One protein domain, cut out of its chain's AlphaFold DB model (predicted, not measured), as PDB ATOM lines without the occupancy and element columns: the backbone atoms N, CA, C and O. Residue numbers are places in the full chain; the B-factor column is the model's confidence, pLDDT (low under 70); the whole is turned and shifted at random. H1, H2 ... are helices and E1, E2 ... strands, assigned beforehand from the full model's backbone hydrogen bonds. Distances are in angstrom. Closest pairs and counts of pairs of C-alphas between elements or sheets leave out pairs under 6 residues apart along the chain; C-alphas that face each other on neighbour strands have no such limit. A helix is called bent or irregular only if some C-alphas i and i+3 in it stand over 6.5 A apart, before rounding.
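This is residues 17 to 210 and 218 to 240 of the 240 residues of the protein "Ornithine decarboxylase antizyme" of Vanderwaltozyma polyspora (strain ATCC 22028 / DSM 70294 / BCRC 21397 / CBS 2163 / NBRC 10782 / NRRL Y-8283 / UCD 57-17) (UniProt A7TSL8). A strongly twisted sheet of eight strands curls round helix H5, while H2 crosses its other face and the long helix H3 packs on H2, away from the sheet. H6 packs on E8 on the same face as H5, with H4 packed on H6. The printed part has 217 residues with seven named helices and eight named strands, of mixed class, running E1 E2 H1 H2 H3 E3 E4 E5 H4 H5 E6 H6 H7 E7 E8; the mixed sheet has the order E2 E1 E3 E4 E5 E6 E8 E7. It is compact, with a radius of gyration of the C-alphas of 18.0 A and spans of 49 by 47 by 38 A.

Start at E1, residues 17 to 22, and E2, residues 25 to 28, an antiparallel hairpin with N 20 and O 27 2.9 A apart, within hydrogen-bond range. H1, residues 30 to 33, is on the sheet, its Ala 30 C-alpha 5.2 A from that of Ile 18, the closest to E1. H2, residues 39 to 55, is on the sheet at a height of 9.1 A and runs across the strands, at 87 degrees on the local plane to E3, residues 107 to 112. H3, residues 65 to 88, touches H2 with residues 68 to 75 alone, closest C-alphas Leu 51 and Gln 72, 6.5 A. E3 is parallel to E1 (N 19 to O 110, 2.9 A) and opens a meander, each strand the antiparallel neighbour of the one before, with E4, residues 121 to 125 (N 109 to O 123, 2.9 A), and E5, residues 129 to 133 (N 131 to O 124, 2.8 A). Next, H4, residues 147 to 156, and H5, residues 158 to 171, lead to E6, residues 176 to 182, parallel to E5 (N 130 to O 176, 2.8 A): a strand-helix-strand unit, two parallel neighbours joined through helices, its crossover right-handed. H6, residues 183 to 194, is irregular, with C-alphas 184 and 187 7.8 A apart; it touches H4, closest C-alphas Thr 155 and Asn 188, 5.8 A, with residues 188 to 192 alone. H7, residues 196 to 199, only grazes the sheet. E8, residues 233 to 239, is antiparallel to E6 (N 179 to O 236, 2.8 A) and to E7, residues 202 to 204 (N 202 to O 237, 2.8 A). H2 and H5 have every O i to N i+4 pair within hydrogen-bond range, H3 18 of 20, H4 5 of 6, H6 4 of 8; H1 and H7 are too short.

Find C-alpha 17 at (-41.415, 45.402, 34.396), where E1 begins. H3 runs 35.5 A from C-alpha 65 to C-alpha 88 at (-32.678, 48.236, 59.749); H2 spans 24.1 A, H5 20.0 A and E6 19.7 A. E8 spans 19.3 A and ends at C-alpha 239, (-24.247, 56.166, 26.579).

The farthest C-alphas, His 88 and Thr 146, are 54.1 A apart. Residues 211 to 217 are cut out, leaving 19.4 A between C-alphas 210 and 218. The links H3 to E3 and E5 to H4 are long. The mean pLDDT of the printed part is 74.7, with 64 residues under 70, among them 17 to 36 and 137 to 156.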
ATOM      1  N   SER A  17     -40.691  44.936  35.582       49.31
ATOM      2  CA  SER A  17     -41.415  45.402  34.396       49.31
ATOM      3  C   SER A  17     -41.348  44.348  33.302       49.31
ATOM      4  O   SER A  17     -40.288  43.782  33.034       49.31
ATOM      5  N   ILE A  18     -42.479  44.103  32.645       52.00
ATOM      6  CA  ILE A  18     -42.542  43.254  31.452       52.00
ATOM      7  C   ILE A  18     -42.881  44.183  30.310       52.00
ATOM      8  O   ILE A  18     -43.996  44.695  30.246       52.00
ATOM      9  N   ILE A  19     -41.908  44.436  29.447       52.41
ATOM     10  CA  ILE A  19     -42.028  45.465  28.426       52.41
ATOM     11  C   ILE A  19     -42.134  44.797  27.064       52.41
ATOM     12  O   ILE A  19     -41.203  44.154  26.574       52.41
ATOM     13  N   ILE A  20     -43.291  44.979  26.436       44.62
ATOM     14  CA  ILE A  20     -43.515  44.593  25.048       44.62
ATOM     15  C   ILE A  20     -43.235  45.815  24.187       44.62
ATOM     16  O   ILE A  20     -43.925  46.830  24.303       44.62
ATOM     17  N   ILE A  21     -42.246  45.715  23.302       41.25
ATOM     18  CA  ILE A  21     -41.955  46.767  22.328       41.25
ATOM     19  C   ILE A  21     -42.593  46.375  20.994       41.25
ATOM     20  O   ILE A  21     -42.289  45.337  20.405       41.25
ATOM     21  N   SER A  22     -43.503  47.220  20.514       35.50
ATOM     22  CA  SER A  22     -44.189  47.068  19.228       35.50
ATOM     23  C   SER A  22     -43.938  48.284  18.332       35.50
ATOM     24  O   SER A  22     -43.465  49.315  18.799       35.50
ATOM     25  N   LYS A  23     -44.350  48.214  17.056       31.39
ATOM     26  CA  LYS A  23     -44.312  49.352  16.109       31.39
ATOM     27  C   LYS A  23     -45.008  50.634  16.608       31.39
ATOM     28  O   LYS A  23     -44.829  51.676  15.992       31.39
ATOM     29  N   ILE A  24     -45.829  50.553  17.657       37.53
ATOM     30  CA  ILE A  24     -46.641  51.655  18.200       37.53
ATOM     31  C   ILE A  24     -46.037  52.210  19.514       37.53
ATOM     32  O   ILE A  24     -46.488  53.240  20.004       37.53
ATOM     33  N   GLY A  25     -45.001  51.564  20.068       35.06
ATOM     34  CA  GLY A  25     -44.318  51.964  21.305       35.06
ATOM     35  C   GLY A  25     -44.028  50.793  22.252       35.06
ATOM     36  O   GLY A  25     -44.391  49.642  21.973       35.06
ATOM     37  N   ALA A  26     -43.378  51.103  23.380       44.78
ATOM     38  CA  ALA A  26     -43.129  50.194  24.497       44.78
ATOM     39  C   ALA A  26     -44.308  50.213  25.485       44.78
ATOM     40  O   ALA A  26     -44.779  51.281  25.879       44.78
ATOM     41  N   ARG A  27     -44.801  49.040  25.893       48.69
ATOM     42  CA  ARG A  27     -45.890  48.905  26.869       48.69
ATOM     43  C   ARG A  27     -45.451  48.013  28.020       48.69
ATOM     44  O   ARG A  27     -45.088  46.866  27.779       48.69
ATOM     45  N   ASP A  28     -45.538  48.521  29.249       53.09
ATOM     46  CA  ASP A  28     -45.425  47.684  30.446       53.09
ATOM     47  C   ASP A  28     -46.741  46.915  30.640       53.09
ATOM     48  O   ASP A  28     -47.822  47.506  30.723       53.09
ATOM     49  N   THR A  29     -46.672  45.588  30.639       54.84
ATOM     50  CA  THR A  29     -47.828  44.699  30.788       54.84
ATOM     51  C   THR A  29     -47.861  43.983  32.132       54.84
ATOM     52  O   THR A  29     -48.788  43.208  32.360       54.84
ATOM     53  N   ALA A  30     -46.923  44.251  33.051       53.25
ATOM     54  CA  ALA A  30     -46.882  43.587  34.359       53.25
ATOM     55  C   ALA A  30     -48.204  43.749  35.144       53.25
ATOM     56  O   ALA A  30     -48.708  42.794  35.731       53.25
ATOM     57  N   ILE A  31     -48.835  44.925  35.047       50.91
ATOM     58  CA  ILE A  31     -50.116  45.250  35.704       50.91
ATOM     59  C   ILE A  31     -51.297  44.446  35.122       50.91
ATOM     60  O   ILE A  31     -52.280  44.178  35.810       50.91
ATOM     61  N   GLN A  32     -51.223  44.033  33.853       55.28
ATOM     62  CA  GLN A  32     -52.281  43.240  33.212       55.28
ATOM     63  C   GLN A  32     -52.189  41.751  33.561       55.28
ATOM     64  O   GLN A  32     -53.177  41.035  33.444       55.28
ATOM     65  N   LEU A  33     -51.014  41.287  33.995       56.34
ATOM     66  CA  LEU A  33     -50.829  39.929  34.498       56.34
ATOM     67  C   LEU A  33     -51.401  39.797  35.913       56.34
ATOM     68  O   LEU A  33     -52.146  38.859  36.172       56.34
ATOM     69  N   SER A  34     -51.188  40.779  36.795       56.88
ATOM     70  CA  SER A  34     -51.659  40.700  38.190       56.88
ATOM     71  C   SER A  34     -53.178  40.553  38.365       56.88
ATOM     72  O   SER A  34     -53.620  40.175  39.442       56.88
ATOM     73  N   SER A  35     -53.999  40.843  37.346       62.03
ATOM     74  CA  SER A  35     -55.456  40.657  37.432       62.03
ATOM     75  C   SER A  35     -55.920  39.215  37.219       62.03
ATOM     76  O   SER A  35     -57.057  38.898  37.559       62.03
ATOM     77  N   ASN A  36     -55.080  38.360  36.628       67.81
ATOM     78  CA  ASN A  36     -55.467  37.016  36.183       67.81
ATOM     79  C   ASN A  36     -54.803  35.888  36.986       67.81
ATOM     80  O   ASN A  36     -55.175  34.732  36.803       67.81
ATOM     81  N   TYR A  37     -53.842  36.219  37.850       71.44
ATOM     82  CA  TYR A  37     -53.064  35.266  38.641       71.44
ATOM     83  C   TYR A  37     -53.182  35.579  40.130       71.44
ATOM     84  O   TYR A  37     -53.359  36.732  40.530       71.44
ATOM     85  N   SER A  38     -53.085  34.545  40.959       79.56
ATOM     86  CA  SER A  38     -52.988  34.702  42.406       79.56
ATOM     87  C   SER A  38     -51.666  35.367  42.805       79.56
ATOM     88  O   SER A  38     -50.673  35.321  42.080       79.56
ATOM     89  N   GLU A  39     -51.634  35.968  43.995       74.62
ATOM     90  CA  GLU A  39     -50.425  36.608  44.527       74.62
ATOM     91  C   GLU A  39     -49.241  35.629  44.614       74.62
ATOM     92  O   GLU A  39     -48.120  35.983  44.258       74.62
ATOM     93  N   ASN A  40     -49.498  34.372  44.996       75.12
ATOM     94  CA  ASN A  40     -48.469  33.333  45.072       75.12
ATOM     95  C   ASN A  40     -47.880  33.000  43.695       75.12
ATOM     96  O   ASN A  40     -46.662  32.937  43.561       75.12
ATOM     97  N   GLU A  41     -48.722  32.847  42.669       76.06
ATOM     98  CA  GLU A  41     -48.264  32.586  41.297       76.06
ATOM     99  C   GLU A  41     -47.430  33.754  40.753       76.06
ATOM    100  O   GLU A  41     -46.420  33.545  40.084       76.06
ATOM    101  N   MET A  42     -47.805  34.994  41.086       75.06
ATOM    102  CA  MET A  42     -47.031  36.179  40.709       75.06
ATOM    103  C   MET A  42     -45.667  36.221  41.408       75.06
ATOM    104  O   MET A  42     -44.664  36.543  40.773       75.06
ATOM    105  N   ILE A  43     -45.608  35.870  42.697       76.06
ATOM    106  CA  ILE A  43     -44.350  35.793  43.453       76.06
ATOM    107  C   ILE A  43     -43.427  34.722  42.862       76.06
ATOM    108  O   ILE A  43     -42.241  34.991  42.663       76.06
ATOM    109  N   GLU A  44     -43.951  33.532  42.565       77.38
ATOM    110  CA  GLU A  44     -43.188  32.452  41.925       77.38
ATOM    111  C   GLU A  44     -42.625  32.904  40.576       77.38
ATOM    112  O   GLU A  44     -41.420  32.811  40.343       77.38
ATOM    113  N   PHE A  45     -43.462  33.518  39.741       79.31
ATOM    114  CA  PHE A  45     -43.049  34.048  38.447       79.31
ATOM    115  C   PHE A  45     -41.945  35.116  38.557       79.31
ATOM    116  O   PHE A  45     -41.010  35.147  37.753       79.31
ATOM    117  N   PHE A  46     -42.003  35.991  39.566       79.88
ATOM    118  CA  PHE A  46     -40.955  36.988  39.801       79.88
ATOM    119  C   PHE A  46     -39.630  36.342  40.202       79.88
ATOM    120  O   PHE A  46     -38.576  36.734  39.695       79.88
ATOM    121  N   TRP A  47     -39.676  35.333  41.073       83.12
ATOM    122  CA  TRP A  47     -38.491  34.567  41.447       83.12
ATOM    123  C   TRP A  47     -37.888  33.816  40.266       83.12
ATOM    124  O   TRP A  47     -36.662  33.793  40.143       83.12
ATOM    125  N   ASP A  48     -38.720  33.281  39.375       83.56
ATOM    126  CA  ASP A  48     -38.259  32.633  38.151       83.56
ATOM    127  C   ASP A  48     -37.518  33.619  37.246       83.56
ATOM    128  O   ASP A  48     -36.426  33.306  36.774       83.56
ATOM    129  N   ILE A  49     -38.029  34.840  37.054       85.12
ATOM    130  CA  ILE A  49     -37.334  35.853  36.241       85.12
ATOM    131  C   ILE A  49     -35.983  36.229  36.848       85.12
ATOM    132  O   ILE A  49     -34.991  36.320  36.119       85.12
ATOM    133  N   ILE A  50     -35.928  36.446  38.164       85.75
ATOM    134  CA  ILE A  50     -34.676  36.765  38.863       85.75
ATOM    135  C   ILE A  50     -33.684  35.615  38.672       85.75
ATOM    136  O   ILE A  50     -32.557  35.835  38.230       85.75
ATOM    137  N   LEU A  51     -34.111  34.383  38.958       87.38
ATOM    138  CA  LEU A  51     -33.265  33.199  38.869       87.38
ATOM    139  C   LEU A  51     -32.766  32.967  37.441       87.38
ATOM    140  O   LEU A  51     -31.576  32.726  37.248       87.38
ATOM    141  N   LEU A  52     -33.646  33.074  36.443       88.44
ATOM    142  CA  LEU A  52     -33.294  32.908  35.035       88.44
ATOM    143  C   LEU A  52     -32.324  33.996  34.573       88.44
ATOM    144  O   LEU A  52     -31.316  33.669  33.948       88.44
ATOM    145  N   THR A  53     -32.562  35.258  34.939       89.50
ATOM    146  CA  THR A  53     -31.678  36.376  34.570       89.50
ATOM    147  C   THR A  53     -30.286  36.202  35.176       89.50
ATOM    148  O   THR A  53     -29.291  36.282  34.460       89.50
ATOM    149  N   GLU A  54     -30.194  35.903  36.473       88.69
ATOM    150  CA  GLU A  54     -28.903  35.711  37.147       88.69
ATOM    151  C   GLU A  54     -28.198  34.422  36.701       88.69
ATOM    152  O   GLU A  54     -26.970  34.378  36.620       88.69
ATOM    153  N   SER A  55     -28.953  33.383  36.323       88.88
ATOM    154  CA  SER A  55     -28.369  32.138  35.813       88.88
ATOM    155  C   SER A  55     -27.580  32.328  34.514       88.88
ATOM    156  O   SER A  55     -26.657  31.558  34.246       88.88
ATOM    157  N   LYS A  56     -27.869  33.384  33.735       89.31
ATOM    158  CA  LYS A  56     -27.115  33.710  32.515       89.31
ATOM    159  C   LYS A  56     -25.652  34.070  32.793       89.31
ATOM    160  O   LYS A  56     -24.849  33.993  31.866       89.31
ATOM    161  N   PHE A  57     -25.290  34.407  34.033       89.69
ATOM    162  CA  PHE A  57     -23.910  34.677  34.452       89.69
ATOM    163  C   PHE A  57     -23.216  33.476  35.108       89.69
ATOM    164  O   PHE A  57     -22.080  33.604  35.558       89.69
ATOM    165  N   ILE A  58     -23.846  32.298  35.175       88.19
ATOM    166  CA  ILE A  58     -23.147  31.084  35.615       88.19
ATOM    167  C   ILE A  58     -22.121  30.704  34.550       88.19
ATOM    168  O   ILE A  58     -22.465  30.538  33.377       88.19
ATOM    169  N   LEU A  59     -20.864  30.515  34.953       85.06
ATOM    170  CA  LEU A  59     -19.835  30.084  34.011       85.06
ATOM    171  C   LEU A  59     -20.166  28.686  33.461       85.06
ATOM    172  O   LEU A  59     -20.583  27.813  34.230       85.06
ATOM    173  N   PRO A  60     -19.910  28.412  32.167       81.94
ATOM    174  CA  PRO A  60     -20.302  27.155  31.525       81.94
ATOM    175  C   PRO A  60     -19.827  25.890  32.252       81.94
ATOM    176  O   PRO A  60     -20.559  24.905  32.322       81.94
ATOM    177  N   PHE A  61     -18.637  25.927  32.861       78.69
ATOM    178  CA  PHE A  61     -18.086  24.815  33.647       78.69
ATOM    179  C   PHE A  61     -18.944  24.449  34.878       78.69
ATOM    180  O   PHE A  61     -18.923  23.307  35.335       78.69
ATOM    181  N   TYR A  62     -19.735  25.394  35.394       77.56
ATOM    182  CA  TYR A  62     -20.627  25.214  36.541       77.56
ATOM    183  C   TYR A  62     -22.110  25.100  36.146       77.56
ATOM    184  O   TYR A  62     -22.972  25.158  37.020       77.56
ATOM    185  N   SER A  63     -22.446  24.880  34.875       70.75
ATOM    186  CA  SER A  63     -23.842  24.829  34.389       70.75
ATOM    187  C   SER A  63     -24.642  23.561  34.773       70.75
ATOM    188  O   SER A  63     -25.766  23.362  34.317       70.75
ATOM    189  N   ASN A  64     -24.118  22.699  35.652       71.88
ATOM    190  CA  ASN A  64     -24.790  21.459  36.061       71.88
ATOM    191  C   ASN A  64     -26.075  21.710  36.875       71.88
ATOM    192  O   ASN A  64     -26.120  22.579  37.744       71.88
ATOM    193  N   SER A  65     -27.093  20.857  36.699       60.91
ATOM    194  CA  SER A  65     -28.419  20.981  37.342       60.91
ATOM    195  C   SER A  65     -28.401  21.090  38.876       60.91
ATOM    196  O   SER A  65     -29.270  21.732  39.466       60.91
ATOM    197  N   ARG A  66     -27.395  20.513  39.551       63.53
ATOM    198  CA  ARG A  66     -27.222  20.642  41.013       63.53
ATOM    199  C   ARG A  66     -26.906  22.072  41.457       63.53
ATOM    200  O   ARG A  66     -27.215  22.423  42.593       63.53
ATOM    201  N   ASN A  67     -26.348  22.893  40.575       69.44
ATOM    202  CA  ASN A  67     -25.908  24.242  40.902       69.44
ATOM    203  C   ASN A  67     -27.062  25.253  40.895       69.44
ATOM    204  O   ASN A  67     -26.971  26.253  41.596       69.44
ATOM    205  N   PHE A  68     -28.190  24.956  40.234       73.94
ATOM    206  CA  PHE A  68     -29.373  25.829  40.232       73.94
ATOM    207  C   PHE A  68     -30.020  25.978  41.612       73.94
ATOM    208  O   PHE A  68     -30.327  27.092  42.025       73.94
ATOM    209  N   LYS A  69     -30.181  24.883  42.370       78.38
ATOM    210  CA  LYS A  69     -30.726  24.960  43.741       78.38
ATOM    211  C   LYS A  69     -29.831  25.787  44.658       78.38
ATOM    212  O   LYS A  69     -30.313  26.510  45.525       78.38
ATOM    213  N   SER A  70     -28.524  25.655  44.486       79.06
ATOM    214  CA  SER A  70     -27.553  26.380  45.294       79.06
ATOM    215  C   SER A  70     -27.466  27.856  44.883       79.06
ATOM    216  O   SER A  70     -27.400  28.710  45.761       79.06
ATOM    217  N   LEU A  71     -27.584  28.164  43.586       81.06
ATOM    218  CA  LEU A  71     -27.751  29.529  43.083       81.06
ATOM    219  C   LEU A  71     -29.013  30.174  43.662       81.06
ATOM    220  O   LEU A  71     -28.945  31.283  44.178       81.06
ATOM    221  N   GLN A  72     -30.148  29.474  43.632       83.56
ATOM    222  CA  GLN A  72     -31.398  29.974  44.201       83.56
ATOM    223  C   GLN A  72     -31.220  30.338  45.679       83.56
ATOM    224  O   GLN A  72     -31.599  31.431  46.090       83.56
ATOM    225  N   LYS A  73     -30.586  29.467  46.474       83.44
ATOM    226  CA  LYS A  73     -30.280  29.758  47.884       83.44
ATOM    227  C   LYS A  73     -29.398  30.996  48.049       83.44
ATOM    228  O   LYS A  73     -29.684  31.811  48.923       83.44
ATOM    229  N   LEU A  74     -28.360  31.145  47.224       82.94
ATOM    230  CA  LEU A  74     -27.468  32.307  47.247       82.94
ATOM    231  C   LEU A  74     -28.226  33.601  46.917       82.94
ATOM    232  O   LEU A  74     -28.145  34.566  47.673       82.94
ATOM    233  N   ILE A  75     -29.008  33.607  45.835       82.94
ATOM    234  CA  ILE A  75     -29.810  34.764  45.423       82.94
ATOM    235  C   ILE A  75     -30.797  35.146  46.529       82.94
ATOM    236  O   ILE A  75     -30.842  36.309  46.924       82.94
ATOM    237  N   VAL A  76     -31.546  34.177  47.070       84.62
ATOM    238  CA  VAL A  76     -32.518  34.413  48.149       84.62
ATOM    239  C   VAL A  76     -31.832  34.970  49.399       84.62
ATOM    240  O   VAL A  76     -32.321  35.937  49.977       84.62
ATOM    241  N   LYS A  77     -30.678  34.416  49.797       83.62
ATOM    242  CA  LYS A  77     -29.883  34.910  50.934       83.62
ATOM    243  C   LYS A  77     -29.432  36.355  50.711       83.62
ATOM    244  O   LYS A  77     -29.616  37.192  51.592       83.62
ATOM    245  N   ASN A  78     -28.887  36.664  49.536       79.50
ATOM    246  CA  ASN A  78     -28.365  37.994  49.218       79.50
ATOM    247  C   ASN A  78     -29.479  39.044  49.123       79.50
ATOM    248  O   ASN A  78     -29.347  40.130  49.687       79.50
ATOM    249  N   ILE A  79     -30.603  38.700  48.493       79.69
ATOM    250  CA  ILE A  79     -31.798  39.547  48.454       79.69
ATOM    251  C   ILE A  79     -32.372  39.754  49.863       79.69
ATOM    252  O   ILE A  79     -32.674  40.884  50.239       79.69
ATOM    253  N   GLY A  80     -32.470  38.698  50.675       78.88
ATOM    254  CA  GLY A  80     -32.928  38.803  52.061       78.88
ATOM    255  C   GLY A  80     -32.037  39.720  52.905       78.88
ATOM    256  O   GLY A  80     -32.538  40.562  53.648       78.88
ATOM    257  N   ASN A  81     -30.716  39.618  52.744       78.56
ATOM    258  CA  ASN A  81     -29.755  40.505  53.404       78.56
ATOM    259  C   ASN A  81     -29.915  41.965  52.957       78.56
ATOM    260  O   ASN A  81     -29.888  42.863  53.802       78.56
ATOM    261  N   LEU A  82     -30.126  42.203  51.658       76.12
ATOM    262  CA  LEU A  82     -30.393  43.534  51.116       76.12
ATOM    263  C   LEU A  82     -31.664  44.133  51.731       76.12
ATOM    264  O   LEU A  82     -31.613  45.232  52.278       76.12
ATOM    265  N   LEU A  83     -32.779  43.401  51.725       73.50
ATOM    266  CA  LEU A  83     -34.037  43.862  52.320       73.50
ATOM    267  C   LEU A  83     -33.885  44.172  53.814       73.50
ATOM    268  O   LEU A  83     -34.295  45.237  54.270       73.50
ATOM    269  N   ASN A  84     -33.230  43.288  54.568       74.06
ATOM    270  CA  ASN A  84     -32.974  43.506  55.992       74.06
ATOM    271  C   ASN A  84     -32.125  44.759  56.246       74.06
ATOM    272  O   ASN A  84     -32.356  45.469  57.225       74.06
ATOM    273  N   SER A  85     -31.155  45.053  55.375       70.19
ATOM    274  CA  SER A  85     -30.331  46.263  55.487       70.19
ATOM    275  C   SER A  85     -31.134  47.546  55.256       70.19
ATOM    276  O   SER A  85     -30.920  48.524  55.970       70.19
ATOM    277  N   LEU A  86     -32.097  47.517  54.324       70.00
ATOM    278  CA  LEU A  86     -32.989  48.638  54.026       70.00
ATOM    279  C   LEU A  86     -33.951  48.913  55.188       70.00
ATOM    280  O   LEU A  86     -34.226  50.068  55.493       70.00
ATOM    281  N   ILE A  87     -34.427  47.862  55.861       74.31
ATOM    282  CA  ILE A  87     -35.354  47.974  57.000       74.31
ATOM    283  C   ILE A  87     -34.637  48.449  58.271       74.31
ATOM    284  O   ILE A  87     -35.212  49.183  59.072       74.31
ATOM    285  N   HIS A  88     -33.395  48.011  58.490       70.75
ATOM    286  CA  HIS A  88     -32.678  48.236  59.749       70.75
ATOM    287  C   HIS A  88     -31.564  49.292  59.676       70.75
ATOM    288  O   HIS A  88     -30.772  49.369  60.615       70.75
ATOM    289  N   GLU A  89     -31.471  50.061  58.581       61.62
ATOM    290  CA  GLU A  89     -30.420  51.067  58.317       61.62
ATOM    291  C   GLU A  89     -28.994  50.574  58.637       61.62
ATOM    292  O   GLU A  89     -28.095  51.331  59.016       61.62
ATOM    293  N   ARG A  90     -28.749  49.265  58.507       58.88
ATOM    294  CA  ARG A  90     -27.414  48.710  58.725       58.88
ATOM    295  C   ARG A  90     -26.609  48.941  57.462       58.88
ATOM    296  O   ARG A  90     -27.019  48.515  56.386       58.88
ATOM    297  N   LYS A  91     -25.433  49.561  57.602       52.00
ATOM    298  CA  LYS A  91     -24.433  49.572  56.531       52.00
ATOM    299  C   LYS A  91     -24.170  48.120  56.144       52.00
ATOM    300  O   LYS A  91     -23.623  47.366  56.947       52.00
ATOM    301  N   LEU A  92     -24.580  47.726  54.938       55.22
ATOM    302  CA  LEU A  92     -24.009  46.544  54.311       55.22
ATOM    303  C   LEU A  92     -22.498  46.748  54.357       55.22
ATOM    304  O   LEU A  92     -22.008  47.796  53.926       55.22
ATOM    305  N   ASN A  93     -21.772  45.768  54.890       46.75
ATOM    306  CA  ASN A  93     -20.377  45.625  54.519       46.75
ATOM    307  C   ASN A  93     -20.421  45.421  53.011       46.75
ATOM    308  O   ASN A  93     -20.748  44.331  52.549       46.75
ATOM    309  N   SER A  94     -20.238  46.502  52.256       46.44
ATOM    310  CA  SER A  94     -20.143  46.429  50.816       46.44
ATOM    311  C   SER A  94     -18.931  45.555  50.565       46.44
ATOM    312  O   SER A  94     -17.792  46.006  50.708       46.44
ATOM    313  N   SER A  95     -19.163  44.287  50.230       48.09
ATOM    314  CA  SER A  95     -18.202  43.594  49.400       48.09
ATOM    315  C   SER A  95     -17.941  44.564  48.251       48.09
ATOM    316  O   SER A  95     -18.880  45.082  47.639       48.09
ATOM    317  N   ASN A  96     -16.679  44.950  48.077       45.34
ATOM    318  CA  ASN A  96     -16.227  45.850  47.019       45.34
ATOM    319  C   ASN A  96     -16.377  45.136  45.667       45.34
ATOM    320  O   ASN A  96     -15.408  44.911  44.946       45.34
ATOM    321  N   LEU A  97     -17.595  44.719  45.333       54.59
ATOM    322  CA  LEU A  97     -17.959  44.232  44.026       54.59
ATOM    323  C   LEU A  97     -18.030  45.479  43.154       54.59
ATOM    324  O   LEU A  97     -19.077  46.095  42.968       54.59
ATOM    325  N   ASN A  98     -16.860  45.862  42.644       62.00
ATOM    326  CA  ASN A  98     -16.665  46.977  41.719       62.00
ATOM    327  C   ASN A  98     -17.447  46.793  40.402       62.00
ATOM    328  O   ASN A  98     -17.489  47.693  39.567       62.00
ATOM    329  N   TYR A  99     -18.082  45.635  40.207       73.62
ATOM    330  CA  TYR A  99     -18.809  45.280  39.003       73.62
ATOM    331  C   TYR A  99     -20.318  45.396  39.214       73.62
ATOM    332  O   TYR A  99     -20.944  44.592  39.901       73.62
ATOM    333  N   HIS A 100     -20.914  46.390  38.552       80.56
ATOM    334  CA  HIS A 100     -22.347  46.702  38.611       80.56
ATOM    335  C   HIS A 100     -23.257  45.503  38.305       80.56
ATOM    336  O   HIS A 100     -24.295  45.345  38.941       80.56
ATOM    337  N   TRP A 101     -22.835  44.610  37.405       85.12
ATOM    338  CA  TRP A 101     -23.635  43.453  37.007       85.12
ATOM    339  C   TRP A 101     -23.792  42.409  38.121       85.12
ATOM    340  O   TRP A 101     -24.771  41.668  38.104       85.12
ATOM    341  N   ARG A 102     -22.887  42.367  39.112       84.12
ATOM    342  CA  ARG A 102     -22.973  41.444  40.259       84.12
ATOM    343  C   ARG A 102     -23.986  41.882  41.313       84.12
ATOM    344  O   ARG A 102     -24.328  41.092  42.190       84.12
ATOM    345  N   LYS A 103     -24.473  43.127  41.259       81.56
ATOM    346  CA  LYS A 103     -25.483  43.611  42.206       81.56
ATOM    347  C   LYS A 103     -26.773  42.816  42.015       81.56
ATOM    348  O   LYS A 103     -27.344  42.803  40.926       81.56
ATOM    349  N   LEU A 104     -27.204  42.145  43.075       77.38
ATOM    350  CA  LEU A 104     -28.468  41.416  43.143       77.38
ATOM    351  C   LEU A 104     -29.546  42.286  43.783       77.38
ATOM    352  O   LEU A 104     -29.243  43.257  44.477       77.38
ATOM    353  N   GLY A 105     -30.806  41.910  43.576       66.00
ATOM    354  CA  GLY A 105     -31.936  42.632  44.154       66.00
ATOM    355  C   GLY A 105     -32.150  44.014  43.537       66.00
ATOM    356  O   GLY A 105     -32.635  44.936  44.189       66.00
ATOM    357  N   THR A 106     -31.750  44.156  42.279       73.69
ATOM    358  CA  THR A 106     -31.976  45.343  41.463       73.69
ATOM    359  C   THR A 106     -33.324  45.255  40.734       73.69
ATOM    360  O   THR A 106     -34.129  44.360  40.997       73.69
ATOM    361  N   ARG A 107     -33.592  46.167  39.791       84.31
ATOM    362  CA  ARG A 107     -34.769  46.076  38.918       84.31
ATOM    363  C   ARG A 107     -34.523  45.019  37.844       84.31
ATOM    364  O   ARG A 107     -33.520  45.091  37.138       84.31
ATOM    365  N   TYR A 108     -35.437  44.067  37.701       86.31
ATOM    366  CA  TYR A 108     -35.399  43.056  36.641       86.31
ATOM    367  C   TYR A 108     -36.418  43.423  35.567       86.31
ATOM    368  O   TYR A 108     -37.460  44.024  35.845       86.31
ATOM    369  N   THR A 109     -36.101  43.156  34.308       85.44
ATOM    370  CA  THR A 109     -36.970  43.519  33.189       85.44
ATOM    371  C   THR A 109     -36.926  42.440  32.129       85.44
ATOM    372  O   THR A 109     -35.860  41.976  31.732       85.44
ATOM    373  N   LEU A 110     -38.108  42.053  31.670       86.25
ATOM    374  CA  LEU A 110     -38.267  41.124  30.567       86.25
ATOM    375  C   LEU A 110     -38.674  41.918  29.331       86.25
ATOM    376  O   LEU A 110     -39.711  42.583  29.349       86.25
ATOM    377  N   VAL A 111     -37.861  41.869  28.278       84.56
ATOM    378  CA  VAL A 111     -38.139  42.588  27.031       84.56
ATOM    379  C   VAL A 111     -38.520  41.594  25.946       84.56
ATOM    380  O   VAL A 111     -37.787  40.648  25.664       84.56
ATOM    381  N   TYR A 112     -39.667  41.829  25.310       82.62
ATOM    382  CA  TYR A 112     -40.116  41.048  24.162       82.62
ATOM    383  C   TYR A 112     -40.109  41.909  22.898       82.62
ATOM    384  O   TYR A 112     -40.854  42.886  22.783       82.62
ATOM    385  N   LEU A 113     -39.251  41.526  21.950       81.00
ATOM    386  CA  LEU A 113     -39.022  42.208  20.674       81.00
ATOM    387  C   LEU A 113     -39.316  41.251  19.501       81.00
ATOM    388  O   LEU A 113     -38.397  40.885  18.772       81.00
ATOM    389  N   PRO A 114     -40.583  40.859  19.268       74.88
ATOM    390  CA  PRO A 114     -40.958  39.777  18.342       74.88
ATOM    391  C   PRO A 114     -40.550  40.002  16.884       74.88
ATOM    392  O   PRO A 114     -40.435  39.057  16.108       74.88
ATOM    393  N   LEU A 115     -40.366  41.263  16.486       74.44
ATOM    394  CA  LEU A 115     -39.923  41.620  15.137       74.44
ATOM    395  C   LEU A 115     -38.450  41.270  14.891       74.44
ATOM    396  O   LEU A 115     -38.036  41.162  13.737       74.44
ATOM    397  N   PHE A 116     -37.671  41.121  15.961       74.56
ATOM    398  CA  PHE A 116     -36.225  40.943  15.911       74.56
ATOM    399  C   PHE A 116     -35.798  39.634  16.571       74.56
ATOM    400  O   PHE A 116     -35.006  38.899  15.999       74.56
ATOM    401  N   PHE A 117     -36.361  39.300  17.728       74.38
ATOM    402  CA  PHE A 117     -36.032  38.115  18.505       74.38
ATOM    403  C   PHE A 117     -37.272  37.238  18.670       74.38
ATOM    404  O   PHE A 117     -38.361  37.731  18.950       74.38
ATOM    405  N   LYS A 118     -37.101  35.922  18.500       74.19
ATOM    406  CA  LYS A 118     -38.157  34.939  18.801       74.19
ATOM    407  C   LYS A 118     -38.267  34.637  20.295       74.19
ATOM    408  O   LYS A 118     -39.298  34.144  20.732       74.19
ATOM    409  N   ASP A 119     -37.207  34.926  21.039       76.75
ATOM    410  CA  ASP A 119     -37.094  34.665  22.467       76.75
ATOM    411  C   ASP A 119     -37.104  35.977  23.265       76.75
ATOM    412  O   ASP A 119     -36.976  37.077  22.713       76.75
ATOM    413  N   LEU A 120     -37.278  35.846  24.573       84.19
ATOM    414  CA  LEU A 120     -37.265  36.935  25.528       84.19
ATOM    415  C   LEU A 120     -35.835  37.417  25.780       84.19
ATOM    416  O   LEU A 120     -34.879  36.640  25.831       84.19
ATOM    417  N   ILE A 121     -35.701  38.722  25.975       88.50
ATOM    418  CA  ILE A 121     -34.439  39.360  26.330       88.50
ATOM    419  C   ILE A 121     -34.452  39.616  27.833       88.50
ATOM    420  O   ILE A 121     -35.312  40.332  28.359       88.50
ATOM    421  N   TRP A 122     -33.477  39.027  28.515       91.19
ATOM    422  CA  TRP A 122     -33.325  39.134  29.960       91.19
ATOM    423  C   TRP A 122     -32.558  40.404  30.291       91.19
ATOM    424  O   TRP A 122     -31.445  40.607  29.802       91.19
ATOM    425  N   CYS A 123     -33.150  41.264  31.112       91.38
ATOM    426  CA  CYS A 123     -32.545  42.532  31.485       91.38
ATOM    427  C   CYS A 123     -32.542  42.720  33.003       91.38
ATOM    428  O   CYS A 123     -33.451  42.289  33.717       91.38
ATOM    429  N   LYS A 124     -31.537  43.444  33.488       92.00
ATOM    430  CA  LYS A 124     -31.482  43.963  34.858       92.00
ATOM    431  C   LYS A 124     -30.933  45.383  34.843       92.00
ATOM    432  O   LYS A 124     -30.123  45.722  33.991       92.00
ATOM    433  N   SER A 125     -31.364  46.223  35.771       89.94
ATOM    434  CA  SER A 125     -30.900  47.609  35.877       89.94
ATOM    435  C   SER A 125     -30.598  47.989  37.308       89.94
ATOM    436  O   SER A 125     -31.389  47.686  38.200       89.94
ATOM    437  N   ASP A 126     -29.474  48.673  37.507       85.38
ATOM    438  CA  ASP A 126     -29.206  49.407  38.741       85.38
ATOM    439  C   ASP A 126     -29.584  50.892  38.569       85.38
ATOM    440  O   ASP A 126     -30.462  51.217  37.775       85.38
ATOM    441  N   SER A 127     -28.988  51.801  39.341       83.69
ATOM    442  CA  SER A 127     -29.269  53.238  39.235       83.69
ATOM    443  C   SER A 127     -28.611  53.928  38.033       83.69
ATOM    444  O   SER A 127     -28.865  55.106  37.817       83.69
ATOM    445  N   ILE A 128     -27.706  53.254  37.316       88.88
ATOM    446  CA  ILE A 128     -26.848  53.849  36.274       88.88
ATOM    447  C   ILE A 128     -26.920  53.027  34.985       88.88
ATOM    448  O   ILE A 128     -27.035  53.590  33.896       88.88
ATOM    449  N   TYR A 129     -26.833  51.703  35.111       91.81
ATOM    450  CA  TYR A 129     -26.675  50.771  34.006       91.81
ATOM    451  C   TYR A 129     -27.954  49.993  33.716       91.81
ATOM    452  O   TYR A 129     -28.557  49.398  34.609       91.81
ATOM    453  N   PHE A 130     -28.289  49.899  32.431       94.12
ATOM    454  CA  PHE A 130     -29.207  48.918  31.875       94.12
ATOM    455  C   PHE A 130     -28.420  47.739  31.300       94.12
ATOM    456  O   PHE A 130     -27.789  47.853  30.252       94.12
ATOM    457  N   HIS A 131     -28.427  46.601  31.983       94.62
ATOM    458  CA  HIS A 131     -27.790  45.374  31.517       94.62
ATOM    459  C   HIS A 131     -28.782  44.570  30.673       94.62
ATOM    460  O   HIS A 131     -29.813  44.133  31.183       94.62
ATOM    461  N   VAL A 132     -28.446  44.345  29.404       94.44
ATOM    462  CA  VAL A 132     -29.271  43.626  28.429       94.44
ATOM    463  C   VAL A 132     -28.545  42.372  27.963       94.44
ATOM    464  O   VAL A 132     -27.474  42.463  27.365       94.44
ATOM    465  N   ILE A 133     -29.130  41.201  28.206       93.69
ATOM    466  CA  ILE A 133     -28.564  39.903  27.833       93.69
ATOM    467  C   ILE A 133     -29.295  39.395  26.596       93.69
ATOM    468  O   ILE A 133     -30.468  39.020  26.670       93.69
ATOM    469  N   LEU A 134     -28.606  39.391  25.452       90.44
ATOM    470  CA  LEU A 134     -29.207  38.925  24.205       90.44
ATOM    471  C   LEU A 134     -29.418  37.401  24.220       90.44
ATOM    472  O   LEU A 134     -28.568  36.667  24.736       90.44
ATOM    473  N   PRO A 135     -30.523  36.912  23.631       85.38
ATOM    474  CA  PRO A 135     -30.768  35.483  23.497       85.38
ATOM    475  C   PRO A 135     -29.733  34.845  22.564       85.38
ATOM    476  O   PRO A 135     -29.318  35.446  21.569       85.38
ATOM    477  N   GLN A 136     -29.324  33.615  22.882       78.94
ATOM    478  CA  GLN A 136     -28.372  32.867  22.062       78.94
ATOM    479  C   GLN A 136     -29.040  32.336  20.795       78.94
ATOM    480  O   GLN A 136     -30.160  31.824  20.833       78.94
ATOM    481  N   VAL A 137     -28.320  32.361  19.672       69.62
ATOM    482  CA  VAL A 137     -28.837  31.838  18.390       69.62
ATOM    483  C   VAL A 137     -29.045  30.319  18.434       69.62
ATOM    484  O   VAL A 137     -29.925  29.788  17.750       69.62
ATOM    485  N   ASN A 138     -28.239  29.626  19.244       55.97
ATOM    486  CA  ASN A 138     -28.120  28.168  19.246       55.97
ATOM    487  C   ASN A 138     -28.999  27.451  20.287       55.97
ATOM    488  O   ASN A 138     -29.156  26.243  20.172       55.97
ATOM    489  N   GLU A 139     -29.590  28.150  21.265       53.56
ATOM    490  CA  GLU A 139     -30.427  27.535  22.324       53.56
ATOM    491  C   GLU A 139     -31.862  27.205  21.861       53.56
ATOM    492  O   GLU A 139     -32.648  26.630  22.609       53.56
ATOM    493  N   ILE A 140     -32.230  27.550  20.624       51.91
ATOM    494  CA  ILE A 140     -33.610  27.430  20.142       51.91
ATOM    495  C   ILE A 140     -33.779  26.120  19.354       51.91
ATOM    496  O   ILE A 140     -33.514  26.090  18.149       51.91
ATOM    497  N   ASP A 141     -34.303  25.084  20.011       44.91
ATOM    498  CA  ASP A 141     -34.692  23.775  19.449       44.91
ATOM    499  C   ASP A 141     -36.020  23.803  18.653       44.91
ATOM    500  O   ASP A 141     -36.743  22.813  18.559       44.91
ATOM    501  N   ASP A 142     -36.364  24.927  18.019       50.53
ATOM    502  CA  ASP A 142     -37.463  24.933  17.050       50.53
ATOM    503  C   ASP A 142     -36.994  24.313  15.732       50.53
ATOM    504  O   ASP A 142     -36.341  24.966  14.908       50.53
ATOM    505  N   SER A 143     -37.398  23.059  15.521       53.69
ATOM    506  CA  SER A 143     -37.229  22.270  14.291       53.69
ATOM    507  C   SER A 143     -37.795  22.936  13.027       53.69
ATOM    508  O   SER A 143     -37.507  22.501  11.913       53.69
ATOM    509  N   SER A 144     -38.576  24.008  13.182       54.28
ATOM    510  CA  SER A 144     -39.222  24.762  12.105       54.28
ATOM    511  C   SER A 144     -38.417  25.962  11.598       54.28
ATOM    512  O   SER A 144     -38.697  26.462  10.511       54.28
ATOM    513  N   THR A 145     -37.425  26.450  12.354       55.19
ATOM    514  CA  THR A 145     -36.717  27.696  12.021       55.19
ATOM    515  C   THR A 145     -35.285  27.407  11.598       55.19
ATOM    516  O   THR A 145     -34.461  26.980  12.411       55.19
ATOM    517  N   THR A 146     -34.957  27.695  10.339       57.41
ATOM    518  CA  THR A 146     -33.595  27.494   9.829       57.41
ATOM    519  C   THR A 146     -32.596  28.373  10.589       57.41
ATOM    520  O   THR A 146     -32.849  29.550  10.854       57.41
ATOM    521  N   GLN A 147     -31.421  27.825  10.926       56.00
ATOM    522  CA  GLN A 147     -30.335  28.569  11.591       56.00
ATOM    523  C   GLN A 147     -29.976  29.873  10.854       56.00
ATOM    524  O   GLN A 147     -29.545  30.845  11.467       56.00
ATOM    525  N   LEU A 148     -30.208  29.919   9.538       55.50
ATOM    526  CA  LEU A 148     -29.999  31.093   8.699       55.50
ATOM    527  C   LEU A 148     -30.929  32.266   9.060       55.50
ATOM    528  O   LEU A 148     -30.480  33.407   9.070       55.50
ATOM    529  N   GLU A 149     -32.198  32.015   9.385       59.34
ATOM    530  CA  GLU A 149     -33.147  33.063   9.796       59.34
ATOM    531  C   GLU A 149     -32.821  33.621  11.184       59.34
ATOM    532  O   GLU A 149     -32.919  34.827  11.404       59.34
ATOM    533  N   LYS A 150     -32.345  32.770  12.100       58.78
ATOM    534  CA  LYS A 150     -31.908  33.194  13.440       58.78
ATOM    535  C   LYS A 150     -30.634  34.045  13.376       58.78
ATOM    536  O   LYS A 150     -30.539  35.065  14.049       58.78
ATOM    537  N   LYS A 151     -29.688  33.696  12.495       59.84
ATOM    538  CA  LYS A 151     -28.493  34.520  12.229       59.84
ATOM    539  C   LYS A 151     -28.836  35.875  11.606       59.84
ATOM    540  O   LYS A 151     -28.175  36.870  11.905       59.84
ATOM    541  N   LYS A 152     -29.881  35.934  10.773       59.09
ATOM    542  CA  LYS A 152     -30.375  37.183  10.171       59.09
ATOM    543  C   LYS A 152     -30.944  38.158  11.203       59.09
ATOM    544  O   LYS A 152     -30.766  39.353  11.033       59.09
ATOM    545  N   ALA A 153     -31.560  37.692  12.286       58.84
ATOM    546  CA  ALA A 153     -32.087  38.575  13.332       58.84
ATOM    547  C   ALA A 153     -31.009  39.473  13.977       58.84
ATOM    548  O   ALA A 153     -31.164  40.694  14.033       58.84
ATOM    549  N   LEU A 154     -29.887  38.881  14.404       64.56
ATOM    550  CA  LEU A 154     -28.768  39.625  14.998       64.56
ATOM    551  C   LEU A 154     -28.016  40.487  13.976       64.56
ATOM    552  O   LEU A 154     -27.572  41.579  14.316       64.56
ATOM    553  N   THR A 155     -27.892  40.029  12.727       65.38
ATOM    554  CA  THR A 155     -27.102  40.729  11.698       65.38
ATOM    555  C   THR A 155     -27.880  41.804  10.941       65.38
ATOM    556  O   THR A 155     -27.327  42.864  10.650       65.38
ATOM    557  N   GLN A 156     -29.136  41.539  10.581       64.12
ATOM    558  CA  GLN A 156     -29.814  42.226   9.480       64.12
ATOM    559  C   GLN A 156     -30.636  43.444   9.921       64.12
ATOM    560  O   GLN A 156     -30.925  44.279   9.077       64.12
ATOM    561  N   ASN A 157     -30.912  43.596  11.221       71.50
ATOM    562  CA  ASN A 157     -31.602  44.759  11.802       71.50
ATOM    563  C   ASN A 157     -30.956  45.209  13.129       71.50
ATOM    564  O   ASN A 157     -31.640  45.599  14.077       71.50
ATOM    565  N   SER A 158     -29.625  45.080  13.228       78.69
ATOM    566  CA  SER A 158     -28.867  45.382  14.455       78.69
ATOM    567  C   SER A 158     -29.052  46.805  14.959       78.69
ATOM    568  O   SER A 158     -29.031  47.047  16.162       78.69
ATOM    569  N   LYS A 159     -29.277  47.741  14.041       82.44
ATOM    570  CA  LYS A 159     -29.497  49.146  14.356       82.44
ATOM    571  C   LYS A 159     -30.866  49.370  14.990       82.44
ATOM    572  O   LYS A 159     -30.966  50.069  15.988       82.44
ATOM    573  N   GLU A 160     -31.913  48.796  14.411       84.06
ATOM    574  CA  GLU A 160     -33.299  49.047  14.793       84.06
ATOM    575  C   GLU A 160     -33.598  48.524  16.197       84.06
ATOM    576  O   GLU A 160     -34.161  49.254  17.011       84.06
ATOM    577  N   TRP A 161     -33.197  47.287  16.508       86.00
ATOM    578  CA  TRP A 161     -33.421  46.758  17.853       86.00
ATOM    579  C   TRP A 161     -32.510  47.415  18.891       86.00
ATOM    580  O   TRP A 161     -32.938  47.591  20.027       86.00
ATOM    581  N   LEU A 162     -31.289  47.821  18.524       88.50
ATOM    582  CA  LEU A 162     -30.396  48.515  19.450       88.50
ATOM    583  C   LEU A 162     -30.934  49.902  19.802       88.50
ATOM    584  O   LEU A 162     -30.962  50.249  20.977       88.50
ATOM    585  N   LEU A 163     -31.427  50.658  18.817       87.62
ATOM    586  CA  LEU A 163     -32.092  51.940  19.063       87.62
ATOM    587  C   LEU A 163     -33.315  51.772  19.969       87.62
ATOM    588  O   LEU A 163     -33.455  52.522  20.925       87.62
ATOM    589  N   ALA A 164     -34.133  50.739  19.747       87.75
ATOM    590  CA  ALA A 164     -35.274  50.459  20.620       87.75
ATOM    591  C   ALA A 164     -34.859  50.162  22.075       87.75
ATOM    592  O   ALA A 164     -35.570  50.528  23.008       87.75
ATOM    593  N   LEU A 165     -33.717  49.499  22.290       90.31
ATOM    594  CA  LEU A 165     -33.184  49.254  23.633       90.31
ATOM    595  C   LEU A 165     -32.576  50.511  24.269       90.31
ATOM    596  O   LEU A 165     -32.691  50.679  25.479       90.31
ATOM    597  N   LEU A 166     -31.944  51.381  23.476       90.75
ATOM    598  CA  LEU A 166     -31.414  52.667  23.944       90.75
ATOM    599  C   LEU A 166     -32.551  53.608  24.360       90.75
ATOM    600  O   LEU A 166     -32.529  54.126  25.470       90.75
ATOM    601  N   GLU A 167     -33.592  53.729  23.533       88.75
ATOM    602  CA  GLU A 167     -34.816  54.471  23.874       88.75
ATOM    603  C   GLU A 167     -35.480  53.903  25.139       88.75
ATOM    604  O   GLU A 167     -35.993  54.644  25.980       88.75
ATOM    605  N   LEU A 168     -35.452  52.576  25.313       86.69
ATOM    606  CA  LEU A 168     -35.939  51.947  26.535       86.69
ATOM    607  C   LEU A 168     -35.092  52.340  27.753       86.69
ATOM    608  O   LEU A 168     -35.664  52.683  28.786       86.69
ATOM    609  N   ALA A 169     -33.764  52.309  27.655       89.31
ATOM    610  CA  ALA A 169     -32.884  52.728  28.746       89.31
ATOM    611  C   ALA A 169     -33.114  54.198  29.132       89.31
ATOM    612  O   ALA A 169     -33.261  54.495  30.321       89.31
ATOM    613  N   GLU A 170     -33.257  55.084  28.142       87.88
ATOM    614  CA  GLU A 170     -33.601  56.494  28.348       87.88
ATOM    615  C   GLU A 170     -34.961  56.630  29.057       87.88
ATOM    616  O   GLU A 170     -35.080  57.340  30.055       87.88
ATOM    617  N   SER A 171     -35.978  55.867  28.635       85.75
ATOM    618  CA  SER A 171     -37.304  55.867  29.279       85.75
ATOM    619  C   SER A 171     -37.285  55.387  30.738       85.75
ATOM    620  O   SER A 171     -38.163  55.740  31.530       85.75
ATOM    621  N   LEU A 172     -36.277  54.590  31.106       83.19
ATOM    622  CA  LEU A 172     -36.029  54.128  32.471       83.19
ATOM    623  C   LEU A 172     -35.157  55.106  33.280       83.19
ATOM    624  O   LEU A 172     -34.894  54.833  34.452       83.19
ATOM    625  N   ASN A 173     -34.764  56.247  32.696       87.38
ATOM    626  CA  ASN A 173     -33.825  57.232  33.240       87.38
ATOM    627  C   ASN A 173     -32.452  56.633  33.589       87.38
ATOM    628  O   ASN A 173     -31.869  56.961  34.626       87.38
ATOM    629  N   LEU A 174     -31.951  55.723  32.751       88.81
ATOM    630  CA  LEU A 174     -30.633  55.110  32.908       88.81
ATOM    631  C   LEU A 174     -29.634  55.804  31.984       88.81
ATOM    632  O   LEU A 174     -29.948  56.104  30.841       88.81
ATOM    633  N   THR A 175     -28.423  56.042  32.483       91.12
ATOM    634  CA  THR A 175     -27.377  56.786  31.755       91.12
ATOM    635  C   THR A 175     -26.564  55.919  30.801       91.12
ATOM    636  O   THR A 175     -25.907  56.425  29.900       91.12
ATOM    637  N   MET A 176     -26.517  54.612  31.060       93.50
ATOM    638  CA  MET A 176     -25.637  53.692  30.350       93.50
ATOM    639  C   MET A 176     -26.377  52.402  30.021       93.50
ATOM    640  O   MET A 176     -27.087  51.855  30.866       93.50
ATOM    641  N   LEU A 177     -26.132  51.848  28.839       94.75
ATOM    642  CA  LEU A 177     -26.600  50.527  28.432       94.75
ATOM    643  C   LEU A 177     -25.407  49.595  28.231       94.75
ATOM    644  O   LEU A 177     -24.476  49.913  27.498       94.75
ATOM    645  N   ARG A 178     -25.446  48.414  28.853       94.56
ATOM    646  CA  ARG A 178     -24.488  47.327  28.633       94.56
ATOM    647  C   ARG A 178     -25.163  46.156  27.956       94.56
ATOM    648  O   ARG A 178     -26.039  45.512  28.526       94.56
ATOM    649  N   LEU A 179     -24.694  45.856  26.760       93.94
ATOM    650  CA  LEU A 179     -25.139  44.742  25.953       93.94
ATOM    651  C   LEU A 179     -24.207  43.545  26.160       93.94
ATOM    652  O   LEU A 179     -23.003  43.643  25.918       93.94
ATOM    653  N   TYR A 180     -24.776  42.418  26.580       93.56
ATOM    654  CA  TYR A 180     -24.085  41.149  26.778       93.56
ATOM    655  C   TYR A 180     -24.426  40.211  25.628       93.56
ATOM    656  O   TYR A 180     -25.584  39.835  25.435       93.56
ATOM    657  N   ILE A 181     -23.403  39.830  24.865       90.56
ATOM    658  CA  ILE A 181     -23.546  38.957  23.699       90.56
ATOM    659  C   ILE A 181     -22.685  37.724  23.904       90.56
ATOM    660  O   ILE A 181     -21.502  37.856  24.213       90.56
ATOM    661  N   ASN A 182     -23.244  36.523  23.748       88.62
ATOM    662  CA  ASN A 182     -22.462  35.304  23.937       88.62
ATOM    663  C   ASN A 182     -21.321  35.230  22.905       88.62
ATOM    664  O   ASN A 182     -21.517  35.493  21.717       88.62
ATOM    665  N   ARG A 183     -20.121  34.847  23.351       86.75
ATOM    666  CA  ARG A 183     -18.939  34.678  22.497       86.75
ATOM    667  C   ARG A 183     -19.145  33.650  21.381       86.75
ATOM    668  O   ARG A 183     -18.520  33.765  20.332       86.75
ATOM    669  N   THR A 184     -20.027  32.671  21.570       83.50
ATOM    670  CA  THR A 184     -20.392  31.707  20.519       83.50
ATOM    671  C   THR A 184     -21.096  32.361  19.327       83.50
ATOM    672  O   THR A 184     -21.055  31.815  18.227       83.50
ATOM    673  N   ASP A 185     -21.676  33.549  19.518       79.25
ATOM    674  CA  ASP A 185     -22.409  34.304  18.503       79.25
ATOM    675  C   ASP A 185     -21.589  35.455  17.889       79.25
ATOM    676  O   ASP A 185     -22.136  36.271  17.145       79.25
ATOM    677  N   ILE A 186     -20.269  35.515  18.133       75.75
ATOM    678  CA  ILE A 186     -19.377  36.581  17.629       75.75
ATOM    679  C   ILE A 186     -19.473  36.760  16.111       75.75
ATOM    680  O   ILE A 186     -19.543  37.890  15.622       75.75
ATOM    681  N   ASP A 187     -19.516  35.663  15.354       71.94
ATOM    682  CA  ASP A 187     -19.581  35.727  13.890       71.94
ATOM    683  C   ASP A 187     -20.829  36.487  13.412       71.94
ATOM    684  O   ASP A 187     -20.778  37.234  12.429       71.94
ATOM    685  N   ASN A 188     -21.925  36.377  14.171       69.94
ATOM    686  CA  ASN A 188     -23.211  37.013  13.888       69.94
ATOM    687  C   ASN A 188     -23.245  38.500  14.280       69.94
ATOM    688  O   ASN A 188     -24.171  39.209  13.899       69.94
ATOM    689  N   ILE A 189     -22.255  38.995  15.023       72.69
ATOM    690  CA  ILE A 189     -22.178  40.401  15.456       72.69
ATOM    691  C   ILE A 189     -20.956  41.126  14.905       72.69
ATOM    692  O   ILE A 189     -20.729  42.289  15.223       72.69
ATOM    693  N   SER A 190     -20.173  40.477  14.044       74.06
ATOM    694  CA  SER A 190     -18.983  41.068  13.426       74.06
ATOM    695  C   SER A 190     -19.276  42.395  12.709       74.06
ATOM    696  O   SER A 190     -18.465  43.319  12.755       74.06
ATOM    697  N   THR A 191     -20.455  42.536  12.098       73.88
ATOM    698  CA  THR A 191     -20.939  43.790  11.502       73.88
ATOM    699  C   THR A 191     -21.255  44.856  12.547       73.88
ATOM    700  O   THR A 191     -20.854  46.002  12.364       73.88
ATOM    701  N   LEU A 192     -21.914  44.495  13.652       75.50
ATOM    702  CA  LEU A 192     -22.171  45.407  14.773       75.50
ATOM    703  C   LEU A 192     -20.850  45.893  15.389       75.50
ATOM    704  O   LEU A 192     -20.667  47.092  15.569       75.50
ATOM    705  N   LEU A 193     -19.900  44.979  15.618       79.56
ATOM    706  CA  LEU A 193     -18.574  45.283  16.161       79.56
ATOM    707  C   LEU A 193     -17.768  46.221  15.249       79.56
ATOM    708  O   LEU A 193     -17.117  47.145  15.729       79.56
ATOM    709  N   ARG A 194     -17.839  46.032  13.926       77.50
ATOM    710  CA  ARG A 194     -17.206  46.943  12.952       77.50
ATOM    711  C   ARG A 194     -17.842  48.335  12.943       77.50
ATOM    712  O   ARG A 194     -17.153  49.308  12.654       77.50
ATOM    713  N   ASN A 195     -19.128  48.422  13.266       74.69
ATOM    714  CA  ASN A 195     -19.901  49.661  13.243       74.69
ATOM    715  C   ASN A 195     -20.033  50.332  14.622       74.69
ATOM    716  O   ASN A 195     -20.771  51.307  14.742       74.69
ATOM    717  N   LEU A 196     -19.308  49.874  15.651       74.12
ATOM    718  CA  LEU A 196     -19.373  50.436  17.011       74.12
ATOM    719  C   LEU A 196     -19.151  51.950  17.051       74.12
ATOM    720  O   LEU A 196     -19.888  52.664  17.729       74.12
ATOM    721  N   ASN A 197     -18.194  52.439  16.257       68.69
ATOM    722  CA  ASN A 197     -17.851  53.859  16.187       68.69
ATOM    723  C   ASN A 197     -19.019  54.739  15.720       68.69
ATOM    724  O   ASN A 197     -19.081  55.900  16.105       68.69
ATOM    725  N   TRP A 198     -19.940  54.212  14.905       68.50
ATOM    726  CA  TRP A 198     -21.124  54.965  14.475       68.50
ATOM    727  C   TRP A 198     -22.057  55.240  15.657       68.50
ATOM    728  O   TRP A 198     -22.635  56.317  15.740       68.50
ATOM    729  N   ILE A 199     -22.270  54.245  16.524       71.88
ATOM    730  CA  ILE A 199     -23.295  54.284  17.584       71.88
ATOM    731  C   ILE A 199     -22.699  54.802  18.909       71.88
ATOM    732  O   ILE A 199     -23.416  54.984  19.881       71.88
ATOM    733  N   GLY A 200     -21.388  55.065  18.954       79.88
ATOM    734  CA  GLY A 200     -20.692  55.457  20.183       79.88
ATOM    735  C   GLY A 200     -20.457  54.288  21.144       79.88
ATOM    736  O   GLY A 200     -20.202  54.501  22.323       79.88
ATOM    737  N   GLY A 201     -20.541  53.048  20.650       85.69
ATOM    738  CA  GLY A 201     -20.360  51.854  21.468       85.69
ATOM    739  C   GLY A 201     -18.896  51.613  21.833       85.69
ATOM    740  O   GLY A 201     -18.006  51.697  20.984       85.69
ATOM    741  N   LYS A 202     -18.644  51.243  23.089       90.50
ATOM    742  CA  LYS A 202     -17.318  50.922  23.624       90.50
ATOM    743  C   LYS A 202     -17.257  49.468  24.078       90.50
ATOM    744  O   LYS A 202     -18.116  49.005  24.820       90.50
ATOM    745  N   LEU A 203     -16.205  48.750  23.688       90.56
ATOM    746  CA  LEU A 203     -15.922  47.426  24.246       90.56
ATOM    747  C   LEU A 203     -15.418  47.556  25.686       90.56
ATOM    748  O   LEU A 203     -14.468  48.297  25.954       90.56
ATOM    749  N   VAL A 204     -16.046  46.820  26.598       90.31
ATOM    750  CA  VAL A 204     -15.692  46.799  28.022       90.31
ATOM    751  C   VAL A 204     -14.977  45.486  28.340       90.31
ATOM    752  O   VAL A 204     -15.441  44.428  27.906       90.31
ATOM    753  N   PRO A 205     -13.842  45.519  29.064       89.50
ATOM    754  CA  PRO A 205     -13.189  44.297  29.504       89.50
ATOM    755  C   PRO A 205     -14.083  43.533  30.486       89.50
ATOM    756  O   PRO A 205     -14.772  44.130  31.313       89.50
ATOM    757  N   ASN A 206     -14.031  42.208  30.395       89.50
ATOM    758  CA  ASN A 206     -14.626  41.311  31.378       89.50
ATOM    759  C   ASN A 206     -14.031  41.534  32.772       89.50
ATOM    760  O   ASN A 206     -12.932  42.077  32.916       89.50
ATOM    761  N   GLU A 207     -14.752  41.083  33.792       86.31
ATOM    762  CA  GLU A 207     -14.270  41.139  35.166       86.31
ATOM    763  C   GLU A 207     -12.955  40.368  35.349       86.31
ATOM    764  O   GLU A 207     -12.841  39.184  35.021       86.31
ATOM    765  N   ASP A 208     -11.977  41.030  35.967       80.88
ATOM    766  CA  ASP A 208     -10.771  40.368  36.450       80.88
ATOM    767  C   ASP A 208     -11.050  39.667  37.783       80.88
ATOM    768  O   ASP A 208     -11.024  40.273  38.862       80.88
ATOM    769  N   ARG A 209     -11.305  38.359  37.694       75.12
ATOM    770  CA  ARG A 209     -11.611  37.497  38.841       75.12
ATOM    771  C   ARG A 209     -10.443  37.313  39.804       75.12
ATOM    772  O   ARG A 209     -10.678  36.878  40.928       75.12
ATOM    773  N   SER A 210      -9.209  37.650  39.415       71.44
ATOM    774  CA  SER A 210      -8.060  37.582  40.330       71.44
ATOM    775  C   SER A 210      -8.202  38.542  41.518       71.44
ATOM    776  O   SER A 210      -7.656  38.289  42.590       71.44
ATOM    777  N   ASP A 218     -15.833  30.506  55.362       44.72
ATOM    778  CA  ASP A 218     -17.079  29.804  55.642       44.72
ATOM    779  C   ASP A 218     -17.404  28.796  54.529       44.72
ATOM    780  O   ASP A 218     -17.901  29.124  53.458       44.72
ATOM    781  N   ASN A 219     -17.140  27.524  54.842       41.34
ATOM    782  CA  ASN A 219     -17.752  26.320  54.272       41.34
ATOM    783  C   ASN A 219     -17.704  26.143  52.739       41.34
ATOM    784  O   ASN A 219     -18.613  26.511  51.998       41.34
ATOM    785  N   CYS A 220     -16.725  25.353  52.293       40.81
ATOM    786  CA  CYS A 220     -16.487  24.877  50.922       40.81
ATOM    787  C   CYS A 220     -17.619  24.050  50.251       40.81
ATOM    788  O   CYS A 220     -17.361  23.388  49.248       40.81
ATOM    789  N   ASN A 221     -18.849  24.050  50.777       44.19
ATOM    790  CA  ASN A 221     -19.977  23.254  50.274       44.19
ATOM    791  C   ASN A 221     -21.152  24.091  49.722       44.19
ATOM    792  O   ASN A 221     -22.097  23.509  49.185       44.19
ATOM    793  N   GLU A 222     -21.117  25.423  49.822       56.34
ATOM    794  CA  GLU A 222     -22.152  26.306  49.265       56.34
ATOM    795  C   GLU A 222     -21.708  26.915  47.922       56.34
ATOM    796  O   GLU A 222     -20.522  27.132  47.673       56.34
ATOM    797  N   PHE A 223     -22.663  27.133  47.010       61.56
ATOM    798  CA  PHE A 223     -22.416  27.804  45.729       61.56
ATOM    799  C   PHE A 223     -21.786  29.166  45.995       61.56
ATOM    800  O   PHE A 223     -22.314  29.946  46.782       61.56
ATOM    801  N   ASN A 224     -20.642  29.411  45.364       68.00
ATOM    802  CA  ASN A 224     -19.776  30.533  45.690       68.00
ATOM    803  C   ASN A 224     -19.851  31.593  44.582       68.00
ATOM    804  O   ASN A 224     -20.044  31.251  43.414       68.00
ATOM    805  N   GLU A 225     -19.652  32.869  44.917       70.69
ATOM    806  CA  GLU A 225     -19.666  33.989  43.963       70.69
ATOM    807  C   GLU A 225     -18.655  33.809  42.818       70.69
ATOM    808  O   GLU A 225     -18.848  34.350  41.726       70.69
ATOM    809  N   PHE A 226     -17.620  32.985  43.024       75.31
ATOM    810  CA  PHE A 226     -16.674  32.563  41.989       75.31
ATOM    811  C   PHE A 226     -17.310  31.785  40.837       75.31
ATOM    812  O   PHE A 226     -16.704  31.711  39.771       75.31
ATOM    813  N   MET A 227     -18.479  31.172  41.025       79.75
ATOM    814  CA  MET A 227     -19.170  30.439  39.958       79.75
ATOM    815  C   MET A 227     -19.847  31.374  38.951       79.75
ATOM    816  O   MET A 227     -20.171  30.942  37.843       79.75
ATOM    817  N   LEU A 228     -20.046  32.639  39.331       84.44
ATOM    818  CA  LEU A 228     -20.581  33.681  38.467       84.44
ATOM    819  C   LEU A 228     -19.437  34.404  37.752       84.44
ATOM    820  O   LEU A 228     -18.407  34.708  38.361       84.44
ATOM    821  N   GLY A 229     -19.637  34.724  36.481       87.75
ATOM    822  CA  GLY A 229     -18.714  35.522  35.687       87.75
ATOM    823  C   GLY A 229     -19.339  35.975  34.374       87.75
ATOM    824  O   GLY A 229     -20.322  35.407  33.899       87.75
ATOM    825  N   ASP A 230     -18.747  37.002  33.775       90.38
ATOM    826  CA  ASP A 230     -19.161  37.527  32.474       90.38
ATOM    827  C   ASP A 230     -18.271  37.026  31.317       90.38
ATOM    828  O   ASP A 230     -18.442  37.450  30.178       90.38
ATOM    829  N   GLU A 231     -17.345  36.098  31.589       89.44
ATOM    830  CA  GLU A 231     -16.287  35.643  30.671       89.44
ATOM    831  C   GLU A 231     -16.803  35.107  29.330       89.44
ATOM    832  O   GLU A 231     -16.143  35.261  28.303       89.44
ATOM    833  N   HIS A 232     -17.979  34.479  29.305       90.19
ATOM    834  CA  HIS A 232     -18.600  33.961  28.081       90.19
ATOM    835  C   HIS A 232     -19.311  35.038  27.259       90.19
ATOM    836  O   HIS A 232     -19.819  34.728  26.180       90.19
ATOM    837  N   PHE A 233     -19.314  36.291  27.714       91.62
ATOM    838  CA  PHE A 233     -19.876  37.423  26.991       91.62
ATOM    839  C   PHE A 233     -18.799  38.327  26.383       91.62
ATOM    840  O   PHE A 233     -17.720  38.537  26.941       91.62
ATOM    841  N   VAL A 234     -19.135  38.898  25.229       91.62
ATOM    842  CA  VAL A 234     -18.593  40.164  24.736       91.62
ATOM    843  C   VAL A 234     -19.506  41.269  25.256       91.62
ATOM    844  O   VAL A 234     -20.721  41.203  25.054       91.62
ATOM    845  N   ILE A 235     -18.925  42.265  25.925       93.00
ATOM    846  CA  ILE A 235     -19.670  43.363  26.546       93.00
ATOM    847  C   ILE A 235     -19.445  44.640  25.745       93.00
ATOM    848  O   ILE A 235     -18.303  45.066  25.537       93.00
ATOM    849  N   ILE A 236     -20.542  45.255  25.316       92.69
ATOM    850  CA  ILE A 236     -20.539  46.547  24.630       92.69
ATOM    851  C   ILE A 236     -21.329  47.538  25.477       92.69
ATOM    852  O   ILE A 236     -22.453  47.256  25.878       92.69
ATOM    853  N   GLU A 237     -20.739  48.692  25.752       93.25
ATOM    854  CA  GLU A 237     -21.332  49.772  26.531       93.25
ATOM    855  C   GLU A 237     -21.682  50.956  25.630       93.25
ATOM    856  O   GLU A 237     -20.914  51.302  24.732       93.25
ATOM    857  N   PHE A 238     -22.835  51.561  25.885       92.75
ATOM    858  CA  PHE A 238     -23.357  52.726  25.184       92.75
ATOM    859  C   PHE A 238     -23.817  53.768  26.203       92.75
ATOM    860  O   PHE A 238     -24.337  53.407  27.259       92.75
ATOM    861  N   GLU A 239     -23.641  55.040  25.864       91.19
ATOM    862  CA  GLU A 239     -24.247  56.166  26.579       91.19
ATOM    863  C   GLU A 239     -25.685  56.358  26.073       91.19
ATOM    864  O   GLU A 239     -25.936  56.213  24.871       91.19
ATOM    865  N   CYS A 240     -26.615  56.611  26.997       83.88
ATOM    866  CA  CYS A 240     -28.043  56.787  26.732       83.88
ATOM    867  C   CYS A 240     -28.466  58.238  26.944       83.88
ATOM    868  O   CYS A 240     -28.065  58.821  27.978       83.88
TER     869      CYS A 240